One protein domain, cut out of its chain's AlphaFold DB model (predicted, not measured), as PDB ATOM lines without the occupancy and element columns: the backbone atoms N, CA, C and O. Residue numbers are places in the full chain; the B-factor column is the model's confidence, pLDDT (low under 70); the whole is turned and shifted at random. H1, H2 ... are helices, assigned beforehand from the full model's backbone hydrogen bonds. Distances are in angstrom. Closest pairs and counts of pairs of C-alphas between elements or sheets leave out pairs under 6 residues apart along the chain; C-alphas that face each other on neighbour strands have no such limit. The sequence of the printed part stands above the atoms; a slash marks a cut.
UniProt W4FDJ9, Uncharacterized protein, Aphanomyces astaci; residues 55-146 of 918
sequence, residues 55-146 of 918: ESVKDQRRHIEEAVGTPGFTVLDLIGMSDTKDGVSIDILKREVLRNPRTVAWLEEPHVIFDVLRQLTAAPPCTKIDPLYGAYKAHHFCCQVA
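Overview. This is residues 55 to 146 of the 918 residues of an uncharacterized protein of Aphanomyces astaci (UniProt W4FDJ9). Six short helices, mostly crossed, make a rounded body: H2 and H3 lie nearest its middle, H1 and H4 pack at one end, and H5 and H6 pack together at the other, with the loop 121 to 136 beyond them. The 92 printed residues hold H1 to H6 in order and no named strand. The class is all helix; the whole is compact, with a radius of gyration of the C-alphas of 12.5 A and spans of 33 by 31 by 21 A.

Arrangement. H1, residues 55 to 68, touches H4, residues 101 to 107, with residues 64 to 68 alone; the closest C-alphas, Glu 65 and Thr 103, are 6.4 A apart. H5, residues 110 to 120, touches H6, residues 137 to 146, at a steep tilt of 48 degrees, opposite ways; the closest C-alphas, Leu 120 and His 139, are 4.5 A apart. Every O i to N i+4 pair is within hydrogen-bond range in H1, H3, residues 90 to 97, H4, H5 and H6, and 3 of 5 in H2, residues 75 to 83.

Along the chain. H1 begins at C-alpha 55 (14.031, 33.161, 0.059) and is 20.0 A long; H6 ends at C-alpha 146 (-11.975, 44.485, -8.669).

Size, cuts and confidence. The printed part has no cut; the H5 to H6 link is long. Residues 55 to 58, 85 to 88 and 125 to 128 have pLDDT under 70.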
ATOM      1  N   GLU A  55      13.829  33.679   1.429       63.28
ATOM      2  CA  GLU A  55      14.031  33.161   0.059       63.28
ATOM      3  C   GLU A  55      12.818  32.377  -0.479       63.28
ATOM      4  O   GLU A  55      12.455  32.523  -1.640       63.28
ATOM      5  N   SER A  56      12.088  31.671   0.392       62.56
ATOM      6  CA  SER A  56      10.828  31.001   0.036       62.56
ATOM      7  C   SER A  56       9.760  31.945  -0.537       62.56
ATOM      8  O   SER A  56       8.960  31.509  -1.357       62.56
ATOM      9  N   VAL A  57       9.717  33.214  -0.119       63.06
ATOM     10  CA  VAL A  57       8.751  34.212  -0.617       63.06
ATOM     11  C   VAL A  57       9.194  34.756  -1.977       63.06
ATOM     12  O   VAL A  57       8.366  34.963  -2.863       63.06
ATOM     13  N   LYS A  58      10.507  34.921  -2.189       67.06
ATOM     14  CA  LYS A  58      11.068  35.317  -3.491       67.06
ATOM     15  C   LYS A  58      10.872  34.240  -4.551       67.06
ATOM     16  O   LYS A  58      10.522  34.569  -5.685       67.06
ATOM     17  N   ASP A  59      11.052  32.975  -4.179       70.12
ATOM     18  CA  ASP A  59      10.800  31.838  -5.065       70.12
ATOM     19  C   ASP A  59       9.320  31.765  -5.455       70.12
ATOM     20  O   ASP A  59       8.996  31.621  -6.632       70.12
ATOM     21  N   GLN A  60       8.411  31.977  -4.498       71.06
ATOM     22  CA  GLN A  60       6.972  32.059  -4.763       71.06
ATOM     23  C   GLN A  60       6.612  33.236  -5.686       71.06
ATOM     24  O   GLN A  60       5.843  33.052  -6.628       71.06
ATOM     25  N   ARG A  61       7.199  34.423  -5.480       75.50
ATOM     26  CA  ARG A  61       7.003  35.593  -6.355       75.50
ATOM     27  C   ARG A  61       7.468  35.314  -7.787       75.50
ATOM     28  O   ARG A  61       6.718  35.579  -8.724       75.50
ATOM     29  N   ARG A  62       8.664  34.742  -7.963       79.81
ATOM     30  CA  ARG A  62       9.168  34.329  -9.285       79.81
ATOM     31  C   ARG A  62       8.268  33.294  -9.940       79.81
ATOM     32  O   ARG A  62       7.972  33.421 -11.121       79.81
ATOM     33  N   HIS A  63       7.797  32.317  -9.172       81.62
ATOM     34  CA  HIS A  63       6.901  31.290  -9.683       81.62
ATOM     35  C   HIS A  63       5.576  31.882 -10.191       81.62
ATOM     36  O   HIS A  63       5.102  31.493 -11.256       81.62
ATOM     37  N   ILE A  64       5.010  32.862  -9.478       83.12
ATOM     38  CA  ILE A  64       3.818  33.601  -9.921       83.12
ATOM     39  C   ILE A  64       4.112  34.398 -11.201       83.12
ATOM     40  O   ILE A  64       3.323  34.344 -12.139       83.12
ATOM     41  N   GLU A  65       5.239  35.114 -11.270       84.44
ATOM     42  CA  GLU A  65       5.629  35.864 -12.475       84.44
ATOM     43  C   GLU A  65       5.788  34.960 -13.704       84.44
ATOM     44  O   GLU A  65       5.315  35.300 -14.789       84.44
ATOM     45  N   GLU A  66       6.456  33.817 -13.544       84.56
ATOM     46  CA  GLU A  66       6.655  32.844 -14.617       84.56
ATOM     47  C   GLU A  66       5.327  32.242 -15.077       84.56
ATOM     48  O   GLU A  66       5.095  32.140 -16.281       84.56
ATOM     49  N   ALA A  67       4.436  31.902 -14.140       85.06
ATOM     50  CA  ALA A  67       3.111  31.372 -14.443       85.06
ATOM     51  C   ALA A  67       2.258  32.386 -15.220       85.06
ATOM     52  O   ALA A  67       1.706  32.050 -16.265       85.06
ATOM     53  N   VAL A  68       2.228  33.647 -14.778       86.19
ATOM     54  CA  VAL A  68       1.515  34.741 -15.459       86.19
ATOM     55  C   VAL A  68       2.064  35.001 -16.867       86.19
ATOM     56  O   VAL A  68       1.311  35.355 -17.770       86.19
ATOM     57  N   GLY A  69       3.361  34.772 -17.090       82.50
ATOM     58  CA  GLY A  69       3.980  34.868 -18.413       82.50
ATOM     59  C   GLY A  69       3.581  33.757 -19.395       82.50
ATOM     60  O   GLY A  69       3.949  33.837 -20.572       82.50
ATOM     61  N   THR A  70       2.859  32.719 -18.957       87.12
ATOM     62  CA  THR A  70       2.448  31.620 -19.841       87.12
ATOM     63  C   THR A  70       1.231  31.999 -20.704       87.12
ATOM     64  O   THR A  70       0.231  32.509 -20.195       87.12
ATOM     65  N   PRO A  71       1.261  31.761 -22.031       83.69
ATOM     66  CA  PRO A  71       0.124  32.068 -22.897       83.69
ATOM     67  C   PRO A  71      -1.117  31.254 -22.516       83.69
ATOM     68  O   PRO A  71      -1.052  30.030 -22.424       83.69
ATOM     69  N   GLY A  72      -2.260  31.925 -22.367       83.19
ATOM     70  CA  GLY A  72      -3.527  31.280 -22.010       83.19
ATOM     71  C   GLY A  72      -3.722  31.038 -20.512       83.19
ATOM     72  O   GLY A  72      -4.711  30.410 -20.146       83.19
ATOM     73  N   PHE A  73      -2.821  31.542 -19.665       89.31
ATOM     74  CA  PHE A  73      -2.979  31.528 -18.214       89.31
ATOM     75  C   PHE A  73      -4.198  32.351 -17.780       89.31
ATOM     76  O   PHE A  73      -4.356  33.502 -18.194       89.31
ATOM     77  N   THR A  74      -5.065  31.766 -16.955       90.75
ATOM     78  CA  THR A  74      -6.314  32.397 -16.504       90.75
ATOM     79  C   THR A  74      -6.257  32.826 -15.039       90.75
ATOM     80  O   THR A  74      -5.403  32.390 -14.265       90.75
ATOM     81  N   VAL A  75      -7.219  33.651 -14.611       90.75
ATOM     82  CA  VAL A  75      -7.351  34.044 -13.196       90.75
ATOM     83  C   VAL A  75      -7.622  32.824 -12.309       90.75
ATOM     84  O   VAL A  75      -7.160  32.765 -11.171       90.75
ATOM     85  N   LEU A  76      -8.336  31.821 -12.828       88.75
ATOM     86  CA  LEU A  76      -8.580  30.575 -12.105       88.75
ATOM     87  C   LEU A  76      -7.313  29.728 -11.957       88.75
ATOM     88  O   LEU A  76      -7.146  29.110 -10.908       88.75
ATOM     89  N   ASP A  77      -6.416  29.736 -12.946       89.19
ATOM     90  CA  ASP A  77      -5.118  29.058 -12.837       89.19
ATOM     91  C   ASP A  77      -4.250  29.723 -11.765       89.19
ATOM     92  O   ASP A  77      -3.679  29.028 -10.925       89.19
ATOM     93  N   LEU A  78      -4.246  31.064 -11.716       88.81
ATOM     94  CA  LEU A  78      -3.588  31.837 -10.659       88.81
ATOM     95  C   LEU A  78      -4.118  31.460  -9.273       88.81
ATOM     96  O   LEU A  78      -3.341  31.145  -8.376       88.81
ATOM     97  N   ILE A  79      -5.441  31.444  -9.097       88.25
ATOM     98  CA  ILE A  79      -6.073  31.047  -7.830       88.25
ATOM     99  C   ILE A  79      -5.763  29.577  -7.509       88.25
ATOM    100  O   ILE A  79      -5.526  29.239  -6.354       88.25
ATOM    101  N   GLY A  80      -5.711  28.702  -8.516       85.69
ATOM    102  CA  GLY A  80      -5.367  27.287  -8.364       85.69
ATOM    103  C   GLY A  80      -3.966  27.048  -7.796       85.69
ATOM    104  O   GLY A  80      -3.739  26.020  -7.155       85.69
ATOM    105  N   MET A  81      -3.045  28.009  -7.932       83.56
ATOM    106  CA  MET A  81      -1.717  27.936  -7.313       83.56
ATOM    107  C   MET A  81      -1.793  27.861  -5.779       83.56
ATOM    108  O   MET A  81      -0.914  27.249  -5.167       83.56
ATOM    109  N   SER A  82      -2.857  28.392  -5.155       81.50
ATOM    110  CA  SER A  82      -3.061  28.292  -3.700       81.50
ATOM    111  C   SER A  82      -3.450  26.893  -3.220       81.50
ATOM    112  O   SER A  82      -3.367  26.612  -2.030       81.50
ATOM    113  N   ASP A  83      -3.890  26.020  -4.131       78.38
ATOM    114  CA  ASP A  83      -4.424  24.690  -3.797       78.38
ATOM    115  C   ASP A  83      -3.366  23.588  -3.876       78.38
ATOM    116  O   ASP A  83      -3.633  22.419  -3.576       78.38
ATOM    117  N   THR A  84      -2.153  23.954  -4.285       75.81
ATOM    118  CA  THR A  84      -1.009  23.050  -4.340       75.81
ATOM    119  C   THR A  84      -0.425  22.832  -2.940       75.81
ATOM    120  O   THR A  84      -0.523  23.690  -2.066       75.81
ATOM    121  N   LYS A  85       0.177  21.658  -2.691       59.56
ATOM    122  CA  LYS A  85       0.767  21.316  -1.376       59.56
ATOM    123  C   LYS A  85       1.880  22.276  -0.937       59.56
ATOM    124  O   LYS A  85       2.056  22.456   0.262       59.56
ATOM    125  N   ASP A  86       2.562  22.887  -1.904       60.59
ATOM    126  CA  ASP A  86       3.605  23.904  -1.716       60.59
ATOM    127  C   ASP A  86       3.085  25.322  -2.059       60.59
ATOM    128  O   ASP A  86       3.859  26.250  -2.300       60.59
ATOM    129  N   GLY A  87       1.756  25.475  -2.124       62.16
ATOM    130  CA  GLY A  87       1.053  26.653  -2.612       62.16
ATOM    131  C   GLY A  87       1.050  27.833  -1.649       62.16
ATOM    132  O   GLY A  87       1.138  27.699  -0.428       62.16
ATOM    133  N   VAL A  88       0.926  29.024  -2.227       69.81
ATOM    134  CA  VAL A  88       0.847  30.298  -1.506       69.81
ATOM    135  C   VAL A  88      -0.575  30.493  -0.981       69.81
ATOM    136  O   VAL A  88      -1.530  30.297  -1.730       69.81
ATOM    137  N   SER A  89      -0.756  30.915   0.278       76.19
ATOM    138  CA  SER A  89      -2.107  31.231   0.770       76.19
ATOM    139  C   SER A  89      -2.745  32.348  -0.064       76.19
ATOM    140  O   SER A  89      -2.053  33.236  -0.563       76.19
ATOM    141  N   ILE A  90      -4.073  32.340  -0.198       82.00
ATOM    142  CA  ILE A  90      -4.786  33.290  -1.068       82.00
ATOM    143  C   ILE A  90      -4.532  34.762  -0.688       82.00
ATOM    144  O   ILE A  90      -4.468  35.623  -1.564       82.00
ATOM    145  N   ASP A  91      -4.314  35.053   0.600       77.19
ATOM    146  CA  ASP A  91      -3.984  36.397   1.089       77.19
ATOM    147  C   ASP A  91      -2.576  36.846   0.687       77.19
ATOM    148  O   ASP A  91      -2.368  38.011   0.335       77.19
ATOM    149  N   ILE A  92      -1.606  35.928   0.727       77.19
ATOM    150  CA  ILE A  92      -0.237  36.206   0.286       77.19
ATOM    151  C   ILE A  92      -0.228  36.340  -1.238       77.19
ATOM    152  O   ILE A  92       0.305  37.319  -1.749       77.19
ATOM    153  N   LEU A  93      -0.906  35.443  -1.960       83.00
ATOM    154  CA  LEU A  93      -1.046  35.508  -3.415       83.00
ATOM    155  C   LEU A  93      -1.635  36.856  -3.849       83.00
ATOM    156  O   LEU A  93      -1.073  37.534  -4.704       83.00
ATOM    157  N   LYS A  94      -2.720  37.294  -3.198       83.62
ATOM    158  CA  LYS A  94      -3.306  38.625  -3.398       83.62
ATOM    159  C   LYS A  94      -2.278  39.733  -3.170       83.62
ATOM    160  O   LYS A  94      -2.161  40.631  -3.998       83.62
ATOM    161  N   ARG A  95      -1.562  39.715  -2.040       80.88
ATOM    162  CA  ARG A  95      -0.577  40.756  -1.712       80.88
ATOM    163  C   ARG A  95       0.522  40.843  -2.772       80.88
ATOM    164  O   ARG A  95       0.874  41.952  -3.161       80.88
ATOM    165  N   GLU A  96       1.036  39.708  -3.228       81.50
ATOM    166  CA  GLU A  96       2.133  39.657  -4.196       81.50
ATOM    167  C   GLU A  96       1.695  40.112  -5.588       81.50
ATOM    168  O   GLU A  96       2.339  40.970  -6.195       81.50
ATOM    169  N   VAL A  97       0.554  39.610  -6.063       85.94
ATOM    170  CA  VAL A  97       0.033  39.914  -7.402       85.94
ATOM    171  C   VAL A  97      -0.308  41.404  -7.553       85.94
ATOM    172  O   VAL A  97      -0.106  41.969  -8.626       85.94
ATOM    173  N   LEU A  98      -0.777  42.062  -6.486       83.94
ATOM    174  CA  LEU A  98      -1.137  43.488  -6.501       83.94
ATOM    175  C   LEU A  98       0.055  44.444  -6.315       83.94
ATOM    176  O   LEU A  98      -0.107  45.655  -6.468       83.94
ATOM    177  N   ARG A  99       1.236  43.935  -5.944       81.94
ATOM    178  CA  ARG A  99       2.453  44.741  -5.730       81.94
ATOM    179  C   ARG A  99       3.449  44.615  -6.873       81.94
ATOM    180  O   ARG A  99       4.184  45.561  -7.146       81.94
ATOM    181  N   ASN A 100       3.508  43.450  -7.509       83.38
ATOM    182  CA  ASN A 100       4.512  43.172  -8.519       83.38
ATOM    183  C   ASN A 100       4.153  43.832  -9.868       83.38
ATOM    184  O   ASN A 100       3.081  43.566 -10.410       83.38
ATOM    185  N   PRO A 101       5.046  44.650 -10.464       84.06
ATOM    186  CA  PRO A 101       4.753  45.372 -11.703       84.06
ATOM    187  C   PRO A 101       4.343  44.487 -12.887       84.06
ATOM    188  O   PRO A 101       3.516  44.903 -13.695       84.06
ATOM    189  N   ARG A 102       4.901  43.275 -13.014       86.12
ATOM    190  CA  ARG A 102       4.576  42.375 -14.135       86.12
ATOM    191  C   ARG A 102       3.185  41.778 -13.996       86.12
ATOM    192  O   ARG A 102       2.440  41.734 -14.969       86.12
ATOM    193  N   THR A 103       2.827  41.342 -12.793       87.81
ATOM    194  CA  THR A 103       1.506  40.765 -12.527       87.81
ATOM    195  C   THR A 103       0.420  41.835 -12.521       87.81
ATOM    196  O   THR A 103      -0.682  41.571 -12.982       87.81
ATOM    197  N   VAL A 104       0.743  43.050 -12.067       90.88
ATOM    198  CA  VAL A 104      -0.121  44.234 -12.182       90.88
ATOM    199  C   VAL A 104      -0.422  44.539 -13.647       90.88
ATOM    200  O   VAL A 104      -1.589  44.661 -14.002       90.88
ATOM    201  N   ALA A 105       0.601  44.584 -14.508       90.69
ATOM    202  CA  ALA A 105       0.403  44.829 -15.935       90.69
ATOM    203  C   ALA A 105      -0.509  43.773 -16.581       90.69
ATOM    204  O   ALA A 105      -1.397  44.132 -17.347       90.69
ATOM    205  N   TRP A 106      -0.335  42.496 -16.223       93.81
ATOM    206  CA  TRP A 106      -1.210  41.413 -16.678       93.81
ATOM    207  C   TRP A 106      -2.646  41.544 -16.148       93.81
ATOM    208  O   TRP A 106      -3.599  41.410 -16.911       93.81
ATOM    209  N   LEU A 107      -2.828  41.854 -14.859       94.06
ATOM    210  CA  LEU A 107      -4.155  42.057 -14.260       94.06
ATOM    211  C   LEU A 107      -4.934  43.213 -14.894       94.06
ATOM    212  O   LEU A 107      -6.165  43.210 -14.843       94.06
ATOM    213  N   GLU A 108      -4.233  44.206 -15.434       94.06
ATOM    214  CA  GLU A 108      -4.808  45.360 -16.127       94.06
ATOM    215  C   GLU A 108      -5.046  45.106 -17.624       94.06
ATOM    216  O   GLU A 108      -5.573  45.974 -18.323       94.06
ATOM    217  N   GLU A 109      -4.719  43.917 -18.144       93.44
ATOM    218  CA  GLU A 109      -5.064  43.567 -19.516       93.44
ATOM    219  C   GLU A 109      -6.587  43.386 -19.669       93.44
ATOM    220  O   GLU A 109      -7.213  42.690 -18.862       93.44
ATOM    221  N   PRO A 110      -7.214  43.924 -20.740       93.00
ATOM    222  CA  PRO A 110      -8.671  43.901 -20.898       93.00
ATOM    223  C   PRO A 110      -9.291  42.507 -20.767       93.00
ATOM    224  O   PRO A 110     -10.346  42.344 -20.159       93.00
ATOM    225  N   HIS A 111      -8.630  41.486 -21.318       93.25
ATOM    226  CA  HIS A 111      -9.123  40.111 -21.281       93.25
ATOM    227  C   HIS A 111      -9.121  39.518 -19.859       93.25
ATOM    228  O   HIS A 111     -10.042  38.777 -19.514       93.25
ATOM    229  N   VAL A 112      -8.143  39.891 -19.027       95.06
ATOM    230  CA  VAL A 112      -8.042  39.474 -17.622       95.06
ATOM    231  C   VAL A 112      -9.073  40.209 -16.781       95.06
ATOM    232  O   VAL A 112      -9.765  39.574 -15.992       95.06
ATOM    233  N   ILE A 113      -9.274  41.511 -17.006       95.62
ATOM    234  CA  ILE A 113     -10.325  42.294 -16.335       95.62
ATOM    235  C   ILE A 113     -11.704  41.681 -16.600       95.62
ATOM    236  O   ILE A 113     -12.500  41.503 -15.675       95.62
ATOM    237  N   PHE A 114     -11.981  41.302 -17.853       95.69
ATOM    238  CA  PHE A 114     -13.208  40.587 -18.198       95.69
ATOM    239  C   PHE A 114     -13.345  39.264 -17.437       95.69
ATOM    240  O   PHE A 114     -14.445  38.958 -16.974       95.69
ATOM    241  N   ASP A 115     -12.268  38.490 -17.288       94.31
ATOM    242  CA  ASP A 115     -12.294  37.241 -16.525       94.31
ATOM    243  C   ASP A 115     -12.509  37.504 -15.024       94.31
ATOM    244  O   ASP A 115     -13.425  36.934 -14.442       94.31
ATOM    245  N   VAL A 116     -11.789  38.454 -14.411       96.19
ATOM    246  CA  VAL A 116     -11.969  38.853 -13.000       96.19
ATOM    247  C   VAL A 116     -13.424  39.237 -12.716       96.19
ATOM    248  O   VAL A 116     -14.047  38.681 -11.808       96.19
ATOM    249  N   LEU A 117     -14.002  40.148 -13.507       95.88
ATOM    250  CA  LEU A 117     -15.387  40.597 -13.320       95.88
ATOM    251  C   LEU A 117     -16.403  39.476 -13.576       95.88
ATOM    252  O   LEU A 117     -17.449  39.422 -12.926       95.88
ATOM    253  N   ARG A 118     -16.097  38.557 -14.500       94.38
ATOM    254  CA  ARG A 118     -16.931  37.385 -14.778       94.38
ATOM    255  C   ARG A 118     -16.912  36.397 -13.618       94.38
ATOM    256  O   ARG A 118     -17.980  35.938 -13.218       94.38
ATOM    257  N   GLN A 119     -15.734  36.056 -13.095       93.44
ATOM    258  CA  GLN A 119     -15.590  35.097 -11.998       93.44
ATOM    259  C   GLN A 119     -16.167  35.643 -10.692       93.44
ATOM    260  O   GLN A 119     -16.755  34.878  -9.933       93.44
ATOM    261  N   LEU A 120     -16.101  36.961 -10.470       93.69
ATOM    262  CA  LEU A 120     -16.687  37.629  -9.301       93.69
ATOM    263  C   LEU A 120     -18.178  37.326  -9.105       93.69
ATOM    264  O   LEU A 120     -18.643  37.267  -7.971       93.69
ATOM    265  N   THR A 121     -18.917  37.113 -10.193       89.81
ATOM    266  CA  THR A 121     -20.362  36.836 -10.158       89.81
ATOM    267  C   THR A 121     -20.745  35.503 -10.817       89.81
ATOM    268  O   THR A 121     -21.924  35.218 -11.064       89.81
ATOM    269  N   ALA A 122     -19.761  34.653 -11.120       88.88
ATOM    270  CA  ALA A 122     -20.003  33.319 -11.654       88.88
ATOM    271  C   ALA A 122     -20.626  32.408 -10.586       88.88
ATOM    272  O   ALA A 122     -20.434  32.608  -9.389       88.88
ATOM    273  N   ALA A 123     -21.352  31.370 -11.015       82.75
ATOM    274  CA  ALA A 123     -21.824  30.357 -10.072       82.75
ATOM    275  C   ALA A 123     -20.612  29.681  -9.393       82.75
ATOM    276  O   ALA A 123     -19.607  29.476 -10.082       82.75
ATOM    277  N   PRO A 124     -20.678  29.334  -8.091       77.06
ATOM    278  CA  PRO A 124     -19.550  28.749  -7.375       77.06
ATOM    279  C   PRO A 124     -19.020  27.504  -8.098       77.06
ATOM    280  O   PRO A 124     -19.763  26.535  -8.260       77.06
ATOM    281  N   PRO A 125     -17.759  27.508  -8.567       61.50
ATOM    282  CA  PRO A 125     -17.263  26.454  -9.444       61.50
ATOM    283  C   PRO A 125     -16.897  25.165  -8.693       61.50
ATOM    284  O   PRO A 125     -16.707  24.130  -9.328       61.50
ATOM    285  N   CYS A 126     -16.749  25.208  -7.361       58.88
ATOM    286  CA  CYS A 126     -15.988  24.198  -6.628       58.88
ATOM    287  C   CYS A 126     -16.824  23.340  -5.669       58.88
ATOM    288  O   CYS A 126     -17.575  23.846  -4.839       58.88
ATOM    289  N   THR A 127     -16.597  22.026  -5.722       56.09
ATOM    290  CA  THR A 127     -17.026  21.047  -4.709       56.09
ATOM    291  C   THR A 127     -16.039  20.930  -3.543       56.09
ATOM    292  O   THR A 127     -16.387  20.381  -2.499       56.09
ATOM    293  N   LYS A 128     -14.806  21.441  -3.696       64.38
ATOM    294  CA  LYS A 128     -13.812  21.525  -2.618       64.38
ATOM    295  C   LYS A 128     -14.007  22.831  -1.854       64.38
ATOM    296  O   LYS A 128     -13.889  23.913  -2.421       64.38
ATOM    297  N   ILE A 129     -14.314  22.697  -0.570       74.44
ATOM    298  CA  ILE A 129     -14.618  23.801   0.338       74.44
ATOM    299  C   ILE A 129     -13.301  24.306   0.927       74.44
ATOM    300  O   ILE A 129     -12.592  23.550   1.591       74.44
ATOM    301  N   ASP A 130     -12.967  25.569   0.666       79.25
ATOM    302  CA  ASP A 130     -11.849  26.234   1.328       79.25
ATOM    303  C   ASP A 130     -12.151  26.407   2.832       79.25
ATOM    304  O   ASP A 130     -13.279  26.776   3.175       79.25
ATOM    305  N   PRO A 131     -11.190  26.169   3.744       77.06
ATOM    306  CA  PRO A 131     -11.434  26.263   5.184       77.06
ATOM    307  C   PRO A 131     -11.870  27.652   5.667       77.06
ATOM    308  O   PRO A 131     -12.579  27.742   6.668       77.06
ATOM    309  N   LEU A 132     -11.438  28.721   4.988       79.25
ATOM    310  CA  LEU A 132     -11.673  30.107   5.391       79.25
ATOM    311  C   LEU A 132     -12.785  30.765   4.564       79.25
ATOM    312  O   LEU A 132     -13.639  31.452   5.119       79.25
ATOM    313  N   TYR A 133     -12.803  30.530   3.249       80.31
ATOM    314  CA  TYR A 133     -13.721  31.197   2.312       80.31
ATOM    315  C   TYR A 133     -14.827  30.286   1.763       80.31
ATOM    316  O   TYR A 133     -15.648  30.714   0.946       80.31
ATOM    317  N   GLY A 134     -14.863  29.019   2.174       85.12
ATOM    318  CA  GLY A 134     -15.846  28.054   1.701       85.12
ATOM    319  C   GLY A 134     -15.793  27.856   0.182       85.12
ATOM    320  O   GLY A 134     -14.729  27.640  -0.398       85.12
ATOM    321  N   ALA A 135     -16.947  27.935  -0.482       86.12
ATOM    322  CA  ALA A 135     -17.047  27.827  -1.941       86.12
ATOM    323  C   ALA A 135     -16.676  29.125  -2.696       86.12
ATOM    324  O   ALA A 135     -16.612  29.116  -3.925       86.12
ATOM    325  N   TYR A 136     -16.411  30.228  -1.981       90.00
ATOM    326  CA  TYR A 136     -16.297  31.583  -2.543       90.00
ATOM    327  C   TYR A 136     -14.866  32.128  -2.570       90.00
ATOM    328  O   TYR A 136     -14.661  33.329  -2.740       90.00
ATOM    329  N   LYS A 137     -13.853  31.268  -2.416       88.56
ATOM    330  CA  LYS A 137     -12.436  31.669  -2.457       88.56
ATOM    331  C   LYS A 137     -12.092  32.471  -3.719       88.56
ATOM    332  O   LYS A 137     -11.470  33.527  -3.629       88.56
ATOM    333  N   ALA A 138     -12.532  31.989  -4.883       89.62
ATOM    334  CA  ALA A 138     -12.279  32.657  -6.157       89.62
ATOM    335  C   ALA A 138     -12.990  34.016  -6.249       89.62
ATOM    336  O   ALA A 138     -12.386  35.003  -6.666       89.62
ATOM    337  N   HIS A 139     -14.244  34.088  -5.797       93.00
ATOM    338  CA  HIS A 139     -15.046  35.314  -5.786       93.00
ATOM    339  C   HIS A 139     -14.467  36.365  -4.853       93.00
ATOM    340  O   HIS A 139     -14.396  37.530  -5.229       93.00
ATOM    341  N   HIS A 140     -13.999  35.961  -3.670       90.94
ATOM    342  CA  HIS A 140     -13.323  36.860  -2.743       90.94
ATOM    343  C   HIS A 140     -12.045  37.431  -3.368       90.94
ATOM    344  O   HIS A 140     -11.858  38.645  -3.355       90.94
ATOM    345  N   PHE A 141     -11.201  36.591  -3.981       92.69
ATOM    346  CA  PHE A 141     -10.003  37.063  -4.684       92.69
ATOM    347  C   PHE A 141     -10.356  38.056  -5.800       92.69
ATOM    348  O   PHE A 141      -9.826  39.167  -5.828       92.69
ATOM    349  N   CYS A 142     -11.308  37.703  -6.667       95.38
ATOM    350  CA  CYS A 142     -11.737  38.562  -7.771       95.38
ATOM    351  C   CYS A 142     -12.364  39.873  -7.279       95.38
ATOM    352  O   CYS A 142     -12.109  40.919  -7.863       95.38
ATOM    353  N   CYS A 143     -13.132  39.847  -6.185       95.06
ATOM    354  CA  CYS A 143     -13.678  41.044  -5.545       95.06
ATOM    355  C   CYS A 143     -12.572  41.977  -5.064       95.06
ATOM    356  O   CYS A 143     -12.590  43.170  -5.354       95.06
ATOM    357  N   GLN A 144     -11.546  41.436  -4.415       93.56
ATOM    358  CA  GLN A 144     -10.419  42.233  -3.944       93.56
ATOM    359  C   GLN A 144      -9.621  42.864  -5.094       93.56
ATOM    360  O   GLN A 144      -9.226  44.025  -4.988       93.56
ATOM    361  N   VAL A 145      -9.423  42.139  -6.199       95.25
ATOM    362  CA  VAL A 145      -8.808  42.696  -7.417       95.25
ATOM    363  C   VAL A 145      -9.707  43.775  -8.031       95.25
ATOM    364  O   VAL A 145      -9.235  44.866  -8.342       95.25
ATOM    365  N   ALA A 146     -11.017  43.527  -8.126       96.31
ATOM    366  CA  ALA A 146     -11.975  44.485  -8.669       96.31
ATOM    367  C   ALA A 146     -12.035  45.792  -7.860       96.31
ATOM    368  O   ALA A 146     -12.112  46.868  -8.450       96.31
TER     369      ALA A 146